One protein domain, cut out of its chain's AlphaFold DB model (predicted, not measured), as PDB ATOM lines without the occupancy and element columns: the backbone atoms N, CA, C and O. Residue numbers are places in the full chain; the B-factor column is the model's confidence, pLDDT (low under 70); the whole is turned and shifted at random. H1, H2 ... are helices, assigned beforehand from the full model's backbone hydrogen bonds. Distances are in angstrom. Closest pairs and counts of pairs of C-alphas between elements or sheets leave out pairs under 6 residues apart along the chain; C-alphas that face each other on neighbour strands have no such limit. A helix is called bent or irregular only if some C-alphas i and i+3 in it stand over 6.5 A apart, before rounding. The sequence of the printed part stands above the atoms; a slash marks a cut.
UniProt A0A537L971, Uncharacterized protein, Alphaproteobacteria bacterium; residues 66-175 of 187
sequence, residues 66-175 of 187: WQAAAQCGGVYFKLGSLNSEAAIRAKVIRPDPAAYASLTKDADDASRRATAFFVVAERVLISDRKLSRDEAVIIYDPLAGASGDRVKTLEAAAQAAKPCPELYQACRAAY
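AT A GLANCE: This is residues 66 to 175 of the 187 residues of an uncharacterized protein of Alphaproteobacteria bacterium (UniProt A0A537L971). The domain is a long helical hairpin, H1 and H2 side by side, with three shorter helices wrapped round residues 66 to 83 of H1. H3 crosses both long helices, H4 packs along H1, and H5 packs on H1 with its beginning; near the hairpin's turn, residues 93 to 96, the two long helices run without a third. The printed part has 110 residues with five named helices, in the order H1 to H5, and no named strand; its class is all helix. It is compact, with a radius of gyration of the C-alphas of 15.2 A, yet elongated in outline, spanning 50 by 27 by 20 A.

HOW THE PARTS SIT: H1, residues 66 to 92, is the hub, touching four other helices. With H2, residues 97 to 129, it forms a helical hairpin: the two touch, run opposite ways at a shallow tilt of 18 degrees, and come closest at the C-alphas of Gly 80 and Ala 107, 4.0 A apart. H3, residues 133 to 149, touches H1 at a steep tilt of 58 degrees, with residues 66 to 78 of H1 alone; the closest C-alphas are those of Gly 74 and Ala 144, 4.1 A apart. Residues 133 to 140 of H3 alone touch H2, on its residues 118 to 126 alone, and the closest C-alphas are those of Glu 122 and Ala 136, 5.4 A apart. H4, residues 154 to 161, touches H1 on residues 72 to 83 alone at a shallow tilt of 18 degrees, opposite ways; the closest C-alphas are those of Leu 79 and Ala 157, 5.4 A apart. H3 and H4 are only just apart, with their closest C-alphas at 8.1 A. H5, residues 164 to 174, touches H1 on residues 68 to 72 alone, at a tilt of 35.2 degrees, only just steep, and the closest C-alphas are those of Cys 72 and Cys 164, 5.8 A apart. H4 and H5 meet only through their link, H2 and H5 are near each other, and H3 and H5 are apart. Every O i to N i+4 pair is within hydrogen-bond range in H1, H2, H4 and H5; in H3 11 of 13 are.

IN THESE COORDINATES: H1 begins at C-alpha 66, (230.478, 249.249, 151.580), and is 38.6 A long. H2, the longest helix, measures 47.4 A from C-alpha 97 at (250.953, 217.081, 156.853) to C-alpha 129. H3 is 23.5 A long, with a kink of 38 degrees near residue 140, and is only just irregular: C-alphas 139 and 142 are 6.9 A apart. H4 is 10.5 A long, and H5, 15.3 A long, ends at C-alpha 174, (225.736, 251.434, 163.918).

THE WHOLE: The C-alphas farthest apart are those of Arg 94 and Lys 130, 50.4 A, while those of Trp 66 and Tyr 175, the first and last printed, are 12.1 A apart. The four links between helices are tight, and the printed part has no cut. The mean pLDDT of the printed part is 95.2, and no printed residue is under 70.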
ATOM      1  N   TRP A  66     230.344 250.239 152.647       95.06
ATOM      2  CA  TRP A  66     230.478 249.249 151.580       95.06
ATOM      3  C   TRP A  66     231.895 249.216 150.995       95.06
ATOM      4  O   TRP A  66     232.403 248.139 150.700       95.06
ATOM      5  N   GLN A  67     232.562 250.373 150.879       95.56
ATOM      6  CA  GLN A  67     233.934 250.454 150.369       95.56
ATOM      7  C   GLN A  67     234.906 249.791 151.334       95.56
ATOM      8  O   GLN A  67     235.736 248.985 150.925       95.56
ATOM      9  N   ALA A  68     234.799 250.128 152.619       95.50
ATOM     10  CA  ALA A  68     235.644 249.558 153.658       95.50
ATOM     11  C   ALA A  68     235.443 248.036 153.764       95.50
ATOM     12  O   ALA A  68     236.414 247.281 153.813       95.50
ATOM     13  N   ALA A  69     234.189 247.579 153.710       95.56
ATOM     14  CA  ALA A  69     233.861 246.161 153.715       95.56
ATOM     15  C   ALA A  69     234.425 245.439 152.482       95.56
ATOM     16  O   ALA A  69     235.089 244.419 152.635       95.56
ATOM     17  N   ALA A  70     234.266 245.996 151.278       96.88
ATOM     18  CA  ALA A  70     234.826 245.424 150.052       96.88
ATOM     19  C   ALA A  70     236.359 245.313 150.101       96.88
ATOM     20  O   ALA A  70     236.921 244.293 149.703       96.88
ATOM     21  N   GLN A  71     237.039 246.332 150.640       96.69
ATOM     22  CA  GLN A  71     238.491 246.317 150.836       96.69
ATOM     23  C   GLN A  71     238.912 245.177 151.771       96.69
ATOM     24  O   GLN A  71     239.797 244.396 151.422       96.69
ATOM     25  N   CYS A  72     238.246 245.040 152.920       96.88
ATOM     26  CA  CYS A  72     238.492 243.943 153.854       96.88
ATOM     27  C   CYS A  72     238.200 242.572 153.235       96.88
ATOM     28  O   CYS A  72     239.015 241.660 153.371       96.88
ATOM     29  N   GLY A  73     237.090 242.433 152.507       96.88
ATOM     30  CA  GLY A  73     236.741 241.204 151.801       96.88
ATOM     31  C   GLY A  73     237.813 240.794 150.792       96.88
ATOM     32  O   GLY A  73     238.275 239.657 150.816       96.88
ATOM     33  N   GLY A  74     238.297 241.738 149.981       97.81
ATOM     34  CA  GLY A  74     239.379 241.502 149.022       97.81
ATOM     35  C   GLY A  74     240.700 241.087 149.679       97.81
ATOM     36  O   GLY A  74     241.372 240.171 149.205       97.81
ATOM     37  N   VAL A  75     241.060 241.711 150.805       98.06
ATOM     38  CA  VAL A  75     242.264 241.346 151.571       98.06
ATOM     39  C   VAL A  75     242.154 239.931 152.144       98.06
ATOM     40  O   VAL A  75     243.084 239.141 151.981       98.06
ATOM     41  N   TYR A  76     241.026 239.580 152.769       97.94
ATOM     42  CA  TYR A  76     240.808 238.228 153.295       97.94
ATOM     43  C   TYR A  76     240.738 237.178 152.184       97.94
ATOM     44  O   TYR A  76     241.297 236.094 152.337       97.94
ATOM     45  N   PHE A  77     240.130 237.502 151.043       97.81
ATOM     46  CA  PHE A  77     240.107 236.610 149.886       97.81
ATOM     47  C   PHE A  77     241.529 236.319 149.388       97.81
ATOM     48  O   PHE A  77     241.894 235.166 149.131       97.81
ATOM     49  N   LYS A  78     242.378 237.355 149.324       98.31
ATOM     50  CA  LYS A  78     243.783 237.178 148.962       98.31
ATOM     51  C   LYS A  78     244.556 236.377 150.008       98.31
ATOM     52  O   LYS A  78     245.349 235.520 149.621       98.31
ATOM     53  N   LEU A  79     244.323 236.618 151.300       98.06
ATOM     54  CA  LEU A  79     244.909 235.825 152.385       98.06
ATOM     55  C   LEU A  79     244.557 234.339 152.233       98.06
ATOM     56  O   LEU A  79     245.452 233.499 152.281       98.06
ATOM     57  N   GLY A  80     243.283 234.032 151.973       97.88
ATOM     58  CA  GLY A  80     242.820 232.668 151.720       97.88
ATOM     59  C   GLY A  80     243.540 232.026 150.538       97.88
ATOM     60  O   GLY A  80     244.108 230.948 150.677       97.88
ATOM     61  N   SER A  81     243.627 232.745 149.416       98.25
ATOM     62  CA  SER A  81     244.341 232.277 148.218       98.25
ATOM     63  C   SER A  81     245.817 231.965 148.500       98.25
ATOM     64  O   SER A  81     246.324 230.923 148.093       98.25
ATOM     65  N   LEU A  82     246.512 232.844 149.233       98.31
ATOM     66  CA  LEU A  82     247.919 232.655 149.598       98.31
ATOM     67  C   LEU A  82     248.117 231.463 150.551       98.31
ATOM     68  O   LEU A  82     249.086 230.717 150.399       98.31
ATOM     69  N   ASN A  83     247.199 231.255 151.499       98.25
ATOM     70  CA  ASN A  83     247.214 230.089 152.385       98.25
ATOM     71  C   ASN A  83     246.984 228.792 151.600       98.25
ATOM     72  O   ASN A  83     247.715 227.824 151.798       98.25
ATOM     73  N   SER A  84     246.040 228.777 150.653       97.81
ATOM     74  CA  SER A  84     245.812 227.624 149.774       97.81
ATOM     75  C   SER A  84     247.036 227.305 148.914       97.81
ATOM     76  O   SER A  84     247.432 226.143 148.815       97.81
ATOM     77  N   GLU A  85     247.684 228.316 148.327       97.19
ATOM     78  CA  GLU A  85     248.932 228.130 147.578       97.19
ATOM     79  C   GLU A  85     250.036 227.530 148.461       97.19
ATOM     80  O   GLU A  85     250.720 226.587 148.052       97.19
ATOM     81  N   ALA A  86     250.199 228.034 149.687       96.69
ATOM     82  CA  ALA A  86     251.161 227.501 150.646       96.69
ATOM     83  C   ALA A  86     250.823 226.055 151.055       96.69
ATOM     84  O   ALA A  86     251.722 225.212 151.095       96.69
ATOM     85  N   ALA A  87     249.543 225.738 151.275       96.94
ATOM     86  CA  ALA A  87     249.078 224.389 151.588       96.94
ATOM     87  C   ALA A  87     249.408 223.409 150.451       96.94
ATOM     88  O   ALA A  87     249.944 222.328 150.693       96.94
ATOM     89  N   ILE A  88     249.172 223.798 149.193       96.75
ATOM     90  CA  ILE A  88     249.525 222.978 148.024       96.75
ATOM     91  C   ILE A  88     251.033 222.701 147.994       96.75
ATOM     92  O   ILE A  88     251.443 221.559 147.778       96.75
ATOM     93  N   ARG A  89     251.876 223.706 148.267       95.69
ATOM     94  CA  ARG A  89     253.336 223.513 148.339       95.69
ATOM     95  C   ARG A  89     253.735 222.570 149.477       95.69
ATOM     96  O   ARG A  89     254.573 221.696 149.247       95.69
ATOM     97  N   ALA A  90     253.117 222.709 150.650       95.62
ATOM     98  CA  ALA A  90     253.316 221.824 151.799       95.62
ATOM     99  C   ALA A  90     252.821 220.394 151.540       95.62
ATOM    100  O   ALA A  90     253.296 219.457 152.160       95.62
ATOM    101  N   LYS A  91     251.889 220.188 150.607       95.44
ATOM    102  CA  LYS A  91     251.430 218.848 150.224       95.44
ATOM    103  C   LYS A  91     252.304 218.206 149.146       95.44
ATOM    104  O   LYS A  91     252.552 217.007 149.205       95.44
ATOM    105  N   VAL A  92     252.724 218.983 148.146       96.06
ATOM    106  CA  VAL A  92     253.284 218.452 146.889       96.06
ATOM    107  C   VAL A  92     254.796 218.641 146.774       96.06
ATOM    108  O   VAL A  92     255.482 217.742 146.302       96.06
ATOM    109  N   ILE A  93     255.332 219.795 147.180       92.12
ATOM    110  CA  ILE A  93     256.753 220.132 146.972       92.12
ATOM    111  C   ILE A  93     257.603 219.660 148.150       92.12
ATOM    112  O   ILE A  93     258.672 219.082 147.965       92.12
ATOM    113  N   ARG A  94     257.134 219.928 149.370       86.12
ATOM    114  CA  ARG A  94     257.775 219.484 150.609       86.12
ATOM    115  C   ARG A  94     256.688 218.954 151.540       86.12
ATOM    116  O   ARG A  94     256.156 219.757 152.300       86.12
ATOM    117  N   PRO A  95     256.345 217.656 151.435       93.81
ATOM    118  CA  PRO A  95     255.288 217.041 152.224       93.81
ATOM    119  C   PRO A  95     255.453 217.302 153.725       93.81
ATOM    120  O   PRO A  95     256.371 216.790 154.360       93.81
ATOM    121  N   ASP A  96     254.541 218.094 154.273       96.19
ATOM    122  CA  ASP A  96     254.387 218.401 155.689       96.19
ATOM    123  C   ASP A  96     252.881 218.368 156.013       96.19
ATOM    124  O   ASP A  96     252.155 219.334 155.743       96.19
ATOM    125  N   PRO A  97     252.372 217.240 156.548       95.69
ATOM    126  CA  PRO A  97     250.953 217.081 156.853       95.69
ATOM    127  C   PRO A  97     250.430 218.079 157.892       95.69
ATOM    128  O   PRO A  97     249.266 218.476 157.817       95.69
ATOM    129  N   ALA A  98     251.271 218.496 158.845       96.31
ATOM    130  CA  ALA A  98     250.882 219.442 159.883       96.31
ATOM    131  C   ALA A  98     250.738 220.852 159.297       96.31
ATOM    132  O   ALA A  98     249.714 221.507 159.508       96.31
ATOM    133  N   ALA A  99     251.712 221.285 158.487       96.38
ATOM    134  CA  ALA A  99     251.624 222.557 157.778       96.38
ATOM    135  C   ALA A  99     250.443 222.579 156.797       96.38
ATOM    136  O   ALA A  99     249.704 223.558 156.759       96.38
ATOM    137  N   TYR A 100     250.211 221.494 156.050       96.69
ATOM    138  CA  TYR A 100     249.057 221.384 155.154       96.69
ATOM    139  C   TYR A 100     247.725 221.556 155.897       96.69
ATOM    140  O   TYR A 100     246.870 222.321 155.449       96.69
ATOM    141  N   ALA A 101     247.550 220.869 157.031       97.69
ATOM    142  CA  ALA A 101     246.327 220.956 157.822       97.69
ATOM    143  C   ALA A 101     246.098 222.376 158.367       97.69
ATOM    144  O   ALA A 101     244.994 222.906 158.232       97.69
ATOM    145  N   SER A 102     247.142 223.009 158.920       97.38
ATOM    146  CA  SER A 102     247.056 224.386 159.427       97.38
ATOM    147  C   SER A 102     246.714 225.374 158.315       97.38
ATOM    148  O   SER A 102     245.741 226.108 158.424       97.38
ATOM    149  N   LEU A 103     247.453 225.344 157.204       97.50
ATOM    150  CA  LEU A 103     247.268 226.287 156.099       97.50
ATOM    151  C   LEU A 103     245.910 226.119 155.409       97.50
ATOM    152  O   LEU A 103     245.317 227.100 154.972       97.50
ATOM    153  N   THR A 104     245.390 224.890 155.327       97.81
ATOM    154  CA  THR A 104     244.036 224.645 154.804       97.81
ATOM    155  C   THR A 104     242.987 225.271 155.718       97.81
ATOM    156  O   THR A 104     242.104 225.978 155.239       97.81
ATOM    157  N   LYS A 105     243.119 225.084 157.037       97.75
ATOM    158  CA  LYS A 105     242.227 225.718 158.009       97.75
ATOM    159  C   LYS A 105     242.279 227.245 157.905       97.75
ATOM    160  O   LYS A 105     241.230 227.877 157.813       97.75
ATOM    161  N   ASP A 106     243.478 227.818 157.842       96.56
ATOM    162  CA  ASP A 106     243.669 229.266 157.727       96.56
ATOM    163  C   ASP A 106     243.101 229.816 156.404       96.56
ATOM    164  O   ASP A 106     242.589 230.938 156.356       96.56
ATOM    165  N   ALA A 107     243.160 229.037 155.317       97.62
ATOM    166  CA  ALA A 107     242.532 229.388 154.046       97.62
ATOM    167  C   ALA A 107     240.998 229.404 154.140       97.62
ATOM    168  O   ALA A 107     240.359 230.343 153.652       97.62
ATOM    169  N   ASP A 108     240.412 228.398 154.791       96.94
ATOM    170  CA  ASP A 108     238.967 228.298 154.998       96.94
ATOM    171  C   ASP A 108     238.452 229.425 155.903       96.94
ATOM    172  O   ASP A 108     237.432 230.053 155.603       96.94
ATOM    173  N   ASP A 109     239.170 229.724 156.989       95.62
ATOM    174  CA  ASP A 109     238.855 230.830 157.896       95.62
ATOM    175  C   ASP A 109     238.911 232.183 157.177       95.62
ATOM    176  O   ASP A 109     237.982 232.992 157.284       95.62
ATOM    177  N   ALA A 110     239.957 232.422 156.383       96.25
ATOM    178  CA  ALA A 110     240.072 233.637 155.585       96.25
ATOM    179  C   ALA A 110     238.948 233.750 154.540       96.25
ATOM    180  O   ALA A 110     238.359 234.820 154.390       96.25
ATOM    181  N   SER A 111     238.584 232.652 153.876       95.62
ATOM    182  CA  SER A 111     237.502 232.630 152.880       95.62
ATOM    183  C   SER A 111     236.130 232.910 153.502       95.62
ATOM    184  O   SER A 111     235.327 233.659 152.933       95.62
ATOM    185  N   ARG A 112     235.864 232.379 154.705       95.00
ATOM    186  CA  ARG A 112     234.652 232.701 155.478       95.00
ATOM    187  C   ARG A 112     234.582 234.187 155.821       95.00
ATOM    188  O   ARG A 112     233.567 234.829 155.551       95.00
ATOM    189  N   ARG A 113     235.674 234.753 156.347       94.50
ATOM    190  CA  ARG A 113     235.756 236.190 156.663       94.50
ATOM    191  C   ARG A 113     235.592 237.050 155.408       94.50
ATOM    192  O   ARG A 113     234.848 238.024 155.442       94.50
ATOM    193  N   ALA A 114     236.217 236.679 154.290       96.06
ATOM    194  CA  ALA A 114     236.051 237.382 153.018       96.06
ATOM    195  C   ALA A 114     234.577 237.450 152.600       96.06
ATOM    196  O   ALA A 114     234.049 238.532 152.343       96.06
ATOM    197  N   THR A 115     233.898 236.300 152.626       94.62
ATOM    198  CA  THR A 115     232.478 236.176 152.272       94.62
ATOM    199  C   THR A 115     231.603 237.067 153.142       94.62
ATOM    200  O   THR A 115     230.783 237.820 152.623       94.62
ATOM    201  N   ALA A 116     231.802 237.047 154.460       92.88
ATOM    202  CA  ALA A 116     231.006 237.872 155.356       92.88
ATOM    203  C   ALA A 116     231.221 239.382 155.096       92.88
ATOM    204  O   ALA A 116     230.276 240.164 155.195       92.88
ATOM    205  N   PHE A 117     232.421 239.811 154.682       95.38
ATOM    206  CA  PHE A 117     232.676 241.210 154.313       95.38
ATOM    207  C   PHE A 117     232.007 241.582 152.989       95.38
ATOM    208  O   PHE A 117     231.446 242.674 152.882       95.38
ATOM    209  N   PHE A 118     232.001 240.683 152.002       96.00
ATOM    210  CA  PHE A 118     231.264 240.898 150.755       96.00
ATOM    211  C   PHE A 118     229.756 240.969 150.989       96.00
ATOM    212  O   PHE A 118     229.107 241.878 150.479       96.00
ATOM    213  N   VAL A 119     229.205 240.120 151.859       94.12
ATOM    214  CA  VAL A 119     227.793 240.197 152.269       94.12
ATOM    215  C   VAL A 119     227.474 241.545 152.919       94.12
ATOM    216  O   VAL A 119     226.430 242.134 152.631       94.12
ATOM    217  N   VAL A 120     228.360 242.076 153.768       94.25
ATOM    218  CA  VAL A 120     228.191 243.430 154.321       94.25
ATOM    219  C   VAL A 120     228.210 244.479 153.214       94.25
ATOM    220  O   VAL A 120     227.317 245.325 153.182       94.25
ATOM    221  N   ALA A 121     229.181 244.429 152.298       95.50
ATOM    222  CA  ALA A 121     229.272 245.382 151.195       95.50
ATOM    223  C   ALA A 121     227.993 245.381 150.338       95.50
ATOM    224  O   ALA A 121     227.426 246.447 150.088       95.50
ATOM    225  N   GLU A 122     227.491 244.194 149.983       94.81
ATOM    226  CA  GLU A 122     226.226 244.000 149.266       94.81
ATOM    227  C   GLU A 122     225.054 244.624 150.021       94.81
ATOM    228  O   GLU A 122     224.333 245.462 149.483       94.81
ATOM    229  N   ARG A 123     224.870 244.258 151.293       94.50
ATOM    230  CA  ARG A 123     223.728 244.726 152.086       94.50
ATOM    231  C   ARG A 123     223.758 246.232 152.318       94.50
ATOM    232  O   ARG A 123     222.698 246.856 152.288       94.50
ATOM    233  N   VAL A 124     224.936 246.824 152.534       94.06
ATOM    234  CA  VAL A 124     225.081 248.284 152.640       94.06
ATOM    235  C   VAL A 124     224.677 248.940 151.321       94.06
ATOM    236  O   VAL A 124     223.840 249.835 151.341       94.06
ATOM    237  N   LEU A 125     225.188 248.468 150.179       94.75
ATOM    238  CA  LEU A 125     224.852 249.021 148.859       94.75
ATOM    239  C   LEU A 125     223.357 248.906 148.535       94.75
ATOM    240  O   LEU A 125     222.746 249.882 148.102       94.75
ATOM    241  N   ILE A 126     222.744 247.751 148.795       94.19
ATOM    242  CA  ILE A 126     221.301 247.537 148.614       94.19
ATOM    243  C   ILE A 126     220.506 248.485 149.524       94.19
ATOM    244  O   ILE A 126     219.549 249.130 149.092       94.19
ATOM    245  N   SER A 127     220.909 248.606 150.790       93.31
ATOM    246  CA  SER A 127     220.217 249.440 151.774       93.31
ATOM    247  C   SER A 127     220.320 250.936 151.448       93.31
ATOM    248  O   SER A 127     219.289 251.620 151.457       93.31
ATOM    249  N   ASP A 128     221.522 251.411 151.114       93.00
ATOM    250  CA  ASP A 128     221.860 252.828 150.916       93.00
ATOM    251  C   ASP A 128     221.441 253.312 149.530       93.00
ATOM    252  O   ASP A 128     220.803 254.355 149.382       93.00
ATOM    253  N   ARG A 129     221.763 252.533 148.495       93.50
ATOM    254  CA  ARG A 129     221.606 252.946 147.096       93.50
ATOM    255  C   ARG A 129     220.399 252.323 146.393       93.50
ATOM    256  O   ARG A 129     220.124 252.722 145.264       93.50
ATOM    257  N   LYS A 130     219.654 251.427 147.059       93.56
ATOM    258  CA  LYS A 130     218.473 250.713 146.518       93.56
ATOM    259  C   LYS A 130     218.784 249.886 145.272       93.56
ATOM    260  O   LYS A 130     217.978 249.809 144.353       93.56
ATOM    261  N   LEU A 131     219.967 249.288 145.265       94.19
ATOM    262  CA  LEU A 131     220.439 248.440 144.180       94.19
ATOM    263  C   LEU A 131     219.916 247.013 144.328       94.19
ATOM    264  O   LEU A 131     219.606 246.562 145.433       94.19
ATOM    265  N   SER A 132     219.873 246.295 143.213       96.19
ATOM    266  CA  SER A 132     219.829 244.837 143.209       96.19
ATOM    267  C   SER A 132     221.165 244.247 143.679       96.19
ATOM    268  O   SER A 132     222.185 244.936 143.788       96.19
ATOM    269  N   ARG A 133     221.171 242.940 143.964       93.69
ATOM    270  CA  ARG A 133     222.393 242.235 144.369       93.69
ATOM    271  C   ARG A 133     223.459 242.267 143.272       93.69
ATOM    272  O   ARG A 133     224.608 242.568 143.573       93.69
ATOM    273  N   ASP A 134     223.076 242.020 142.023       95.94
ATOM    274  CA  ASP A 134     224.018 241.965 140.899       95.94
ATOM    275  C   ASP A 134     224.663 243.332 140.642       95.94
ATOM    276  O   ASP A 134     225.874 243.430 140.454       95.94
ATOM    277  N   GLU A 135     223.886 244.415 140.740       95.75
ATOM    278  CA  GLU A 135     224.419 245.781 140.671       95.75
ATOM    279  C   GLU A 135     225.376 246.086 141.828       95.75
ATOM    280  O   GLU A 135     226.400 246.740 141.628       95.75
ATOM    281  N   ALA A 136     225.076 245.607 143.039       94.88
ATOM    282  CA  ALA A 136     225.977 245.769 144.173       94.88
ATOM    283  C   ALA A 136     227.316 245.047 143.936       94.88
ATOM    284  O   ALA A 136     228.365 245.645 144.185       94.88
ATOM    285  N   VAL A 137     227.287 243.818 143.405       95.69
ATOM    286  CA  VAL A 137     228.490 243.044 143.039       95.69
ATOM    287  C   VAL A 137     229.346 243.795 142.030       95.69
ATOM    288  O   VAL A 137     230.532 244.000 142.278       95.69
ATOM    289  N   ILE A 138     228.742 244.301 140.954       95.50
ATOM    290  CA  ILE A 138     229.448 245.087 139.929       95.50
ATOM    291  C   ILE A 138     230.165 246.305 140.540       95.50
ATOM    292  O   ILE A 138     231.234 246.698 140.073       95.50
ATOM    293  N   ILE A 139     229.601 246.908 141.591       94.25
ATOM    294  CA  ILE A 139     230.189 248.079 142.252       94.25
ATOM    295  C   ILE A 139     231.343 247.704 143.183       94.25
ATOM    296  O   ILE A 139     232.364 248.399 143.180       94.25
ATOM    297  N   TYR A 140     231.189 246.675 144.022       95.12
ATOM    298  CA  TYR A 140     232.210 246.369 145.027       95.12
ATOM    299  C   TYR A 140     233.369 245.533 144.476       95.12
ATOM    300  O   TYR A 140     234.488 245.670 144.978       95.12
ATOM    301  N   ASP A 141     233.127 244.690 143.470       95.62
ATOM    302  CA  ASP A 141     234.096 243.704 142.981       95.62
ATOM    303  C   ASP A 141     235.417 244.335 142.492       95.62
ATOM    304  O   ASP A 141     236.479 243.935 142.979       95.62
ATOM    305  N   PRO A 142     235.421 245.418 141.682       95.44
ATOM    306  CA  PRO A 142     236.671 246.058 141.267       95.44
ATOM    307  C   PRO A 142     237.499 246.591 142.444       95.44
ATOM    308  O   PRO A 142     238.731 246.576 142.415       95.44
ATOM    309  N   LEU A 143     236.834 247.067 143.503       94.25
ATOM    310  CA  LEU A 143     237.504 247.571 144.699       94.25
ATOM    311  C   LEU A 143     238.065 246.430 145.554       94.25
ATOM    312  O   LEU A 143     239.171 246.556 146.093       94.25
ATOM    313  N   ALA A 144     237.320 245.332 145.670       96.31
ATOM    314  CA  ALA A 144     237.771 244.116 146.328       96.31
ATOM    315  C   ALA A 144     239.015 243.550 145.631       96.31
ATOM    316  O   ALA A 144     240.055 243.397 146.278       96.31
ATOM    317  N   GLY A 145     238.944 243.357 144.309       95.94
ATOM    318  CA  GLY A 145     240.065 242.913 143.480       95.94
ATOM    319  C   GLY A 145     241.284 243.817 143.644       95.94
ATOM    320  O   GLY A 145     242.343 243.360 144.070       95.94
ATOM    321  N   ALA A 146     241.118 245.132 143.471       95.69
ATOM    322  CA  ALA A 146     242.218 246.086 143.616       95.69
ATOM    323  C   ALA A 146     242.853 246.097 145.020       95.69
ATOM    324  O   ALA A 146     244.012 246.485 145.169       95.69
ATOM    325  N   SER A 147     242.107 245.731 146.062       95.06
ATOM    326  CA  SER A 147     242.616 245.679 147.438       95.06
ATOM    327  C   SER A 147     243.373 244.387 147.713       95.06
ATOM    328  O   SER A 147     244.475 244.441 148.260       95.06
ATOM    329  N   GLY A 148     242.829 243.251 147.271       95.19
ATOM    330  CA  GLY A 148     243.513 241.962 147.322       95.19
ATOM    331  C   GLY A 148     244.787 241.954 146.475       95.19
ATOM    332  O   GLY A 148     245.840 241.527 146.938       95.19
ATOM    333  N   ASP A 149     244.749 242.520 145.270       94.94
ATOM    334  CA  ASP A 149     245.876 242.506 144.333       94.94
ATOM    335  C   ASP A 149     247.110 243.259 144.827       94.94
ATOM    336  O   ASP A 149     248.227 242.939 144.409       94.94
ATOM    337  N   ARG A 150     246.960 244.224 145.738       93.12
ATOM    338  CA  ARG A 150     248.104 244.926 146.349       93.12
ATOM    339  C   ARG A 150     248.907 244.045 147.297       93.12
ATOM    340  O   ARG A 150     250.057 244.354 147.593       93.12
ATOM    341  N   VAL A 151     248.313 242.959 147.773       94.50
ATOM    342  CA  VAL A 151     248.887 242.089 148.788       94.50
ATOM    343  C   VAL A 151     249.486 240.851 148.129       94.50
ATOM    344  O   VAL A 151     248.809 240.105 147.422       94.50
ATOM    345  N   LYS A 152     250.781 240.622 148.357       95.62
ATOM    346  CA  LYS A 152     251.533 239.540 147.695       95.62
ATOM    347  C   LYS A 152     252.070 238.472 148.646       95.62
ATOM    348  O   LYS A 152     252.511 237.430 148.176       95.62
ATOM    349  N   THR A 153     252.036 238.710 149.956       96.62
ATOM    350  CA  THR A 153     252.573 237.792 150.971       96.62
ATOM    351  C   THR A 153     251.566 237.572 152.094       96.62
ATOM    352  O   THR A 153     250.712 238.428 152.335       96.62
ATOM    353  N   LEU A 154     251.669 236.429 152.785       96.25
ATOM    354  CA  LEU A 154     250.813 236.095 153.930       96.25
ATOM    355  C   LEU A 154     250.897 237.155 155.031       96.25
ATOM    356  O   LEU A 154     249.875 237.606 155.537       96.25
ATOM    357  N   GLU A 155     252.107 237.612 155.346       96.12
ATOM    358  CA  GLU A 155     252.335 238.640 156.361       96.12
ATOM    359  C   GLU A 155     251.702 239.983 155.975       96.12
ATOM    360  O   GLU A 155     251.005 240.595 156.784       96.12
ATOM    361  N   ALA A 156     251.870 240.421 154.721       96.88
ATOM    362  CA  ALA A 156     251.246 241.651 154.242       96.88
ATOM    363  C   ALA A 156     249.713 241.550 154.259       96.88
ATOM    364  O   ALA A 156     249.038 242.528 154.576       96.88
ATOM    365  N   ALA A 157     249.165 240.369 153.957       96.06
ATOM    366  CA  ALA A 157     247.729 240.115 153.996       96.06
ATOM    367  C   ALA A 157     247.188 240.180 155.421       96.06
ATOM    368  O   ALA A 157     246.228 240.903 155.683       96.06
ATOM    369  N   ALA A 158     247.852 239.498 156.354       95.25
ATOM    370  CA  ALA A 158     247.513 239.540 157.767       95.25
ATOM    371  C   ALA A 158     247.591 240.974 158.315       95.25
ATOM    372  O   ALA A 158     246.675 241.422 159.000       95.25
ATOM    373  N   GLN A 159     248.636 241.730 157.961       95.88
ATOM    374  CA  GLN A 159     248.793 243.127 158.366       95.88
ATOM    375  C   GLN A 159     247.685 244.026 157.802       95.88
ATOM    376  O   GLN A 159     247.143 244.852 158.536       95.88
ATOM    377  N   ALA A 160     247.330 243.864 156.526       95.56
ATOM    378  CA  ALA A 160     246.255 244.620 155.889       95.56
ATOM    379  C   ALA A 160     244.866 244.267 156.453       95.56
ATOM    380  O   ALA A 160     243.968 245.106 156.424       95.56
ATOM    381  N   ALA A 161     244.693 243.055 156.990       95.31
ATOM    382  CA  ALA A 161     243.448 242.588 157.595       95.31
ATOM    383  C   ALA A 161     243.245 243.062 159.048       95.31
ATOM    384  O   ALA A 161     242.108 243.088 159.521       95.31
ATOM    385  N   LYS A 162     244.310 243.478 159.754       94.50
ATOM    386  CA  LYS A 162     244.253 243.937 161.160       94.50
ATOM    387  C   LYS A 162     243.142 244.948 161.492       94.50
ATOM    388  O   LYS A 162     242.525 244.777 162.538       94.50
ATOM    389  N   PRO A 163     242.846 245.976 160.672       93.81
ATOM    390  CA  PRO A 163     241.796 246.951 160.993       93.81
ATOM    391  C   PRO A 163     240.364 246.451 160.726       93.81
ATOM    392  O   PRO A 163     239.400 247.123 161.092       93.81
ATOM    393  N   CYS A 164     240.194 245.304 160.063       94.12
ATOM    394  CA  CYS A 164     238.892 244.822 159.604       94.12
ATOM    395  C   CYS A 164     237.944 244.353 160.725       94.12
ATOM    396  O   CYS A 164     236.749 244.643 160.631       94.12
ATOM    397  N   PRO A 165     238.398 243.673 161.798       91.94
ATOM    398  CA  PRO A 165     237.519 243.323 162.915       91.94
ATOM    399  C   PRO A 165     236.890 244.547 163.594       91.94
ATOM    400  O   PRO A 165     235.695 244.542 163.880       91.94
ATOM    401  N   GLU A 166     237.660 245.619 163.790       91.50
ATOM    402  CA  GLU A 166     237.162 246.870 164.375       91.50
ATOM    403  C   GLU A 166     236.134 247.550 163.458       91.50
ATOM    404  O   GLU A 166     235.070 247.967 163.918       91.50
ATOM    405  N   LEU A 167     236.388 247.574 162.142       92.88
ATOM    406  CA  LEU A 167     235.405 248.023 161.148       92.88
ATOM    407  C   LEU A 167     234.090 247.247 161.272       92.88
ATOM    408  O   LEU A 167     233.007 247.835 161.237       92.88
ATOM    409  N   TYR A 168     234.178 245.922 161.400       90.31
ATOM    410  CA  TYR A 168     232.998 245.080 161.514       90.31
ATOM    411  C   TYR A 168     232.218 245.382 162.797       90.31
ATOM    412  O   TYR A 168     231.005 245.584 162.740       90.31
ATOM    413  N   GLN A 169     232.900 245.496 163.940       90.44
ATOM    414  CA  GLN A 169     232.286 245.864 165.219       90.44
ATOM    415  C   GLN A 169     231.581 247.224 165.151       90.44
ATOM    416  O   GLN A 169     230.433 247.338 165.584       90.44
ATOM    417  N   ALA A 170     232.217 248.224 164.540       90.81
ATOM    418  CA  ALA A 170     231.608 249.531 164.328       90.81
ATOM    419  C   ALA A 170     230.357 249.448 163.444       90.81
ATOM    420  O   ALA A 170     229.327 250.041 163.770       90.81
ATOM    421  N   CYS A 171     230.402 248.642 162.376       91.12
ATOM    422  CA  CYS A 171     229.224 248.411 161.546       91.12
ATOM    423  C   CYS A 171     228.086 247.751 162.331       91.12
ATOM    424  O   CYS A 171     226.939 248.166 162.202       91.12
ATOM    425  N   ARG A 172     228.381 246.750 163.170       90.75
ATOM    426  CA  ARG A 172     227.364 246.097 164.011       90.75
ATOM    427  C   ARG A 172     226.710 247.072 164.983       90.75
ATOM    428  O   ARG A 172     225.500 247.008 165.173       90.75
ATOM    429  N   ALA A 173     227.508 247.945 165.595       89.94
ATOM    430  CA  ALA A 173     227.020 248.941 166.541       89.94
ATOM    431  C   ALA A 173     226.123 249.984 165.858       89.94
ATOM    432  O   ALA A 173     225.088 250.354 166.402       89.94
ATOM    433  N   ALA A 174     226.495 250.430 164.655       89.00
ATOM    434  CA  ALA A 174     225.736 251.434 163.918       89.00
ATOM    435  C   ALA A 174     224.506 250.852 163.196       89.00
ATOM    436  O   ALA A 174     223.444 251.474 163.182       89.00
ATOM    437  N   TYR A 175     224.646 249.674 162.578       88.88
ATOM    438  CA  TYR A 175     223.688 249.093 161.630       88.88
ATOM    439  C   TYR A 175     223.528 247.575 161.827       88.88
ATOM    440  O   TYR A 175     223.871 246.787 160.935       88.88
TER     441      TYR A 175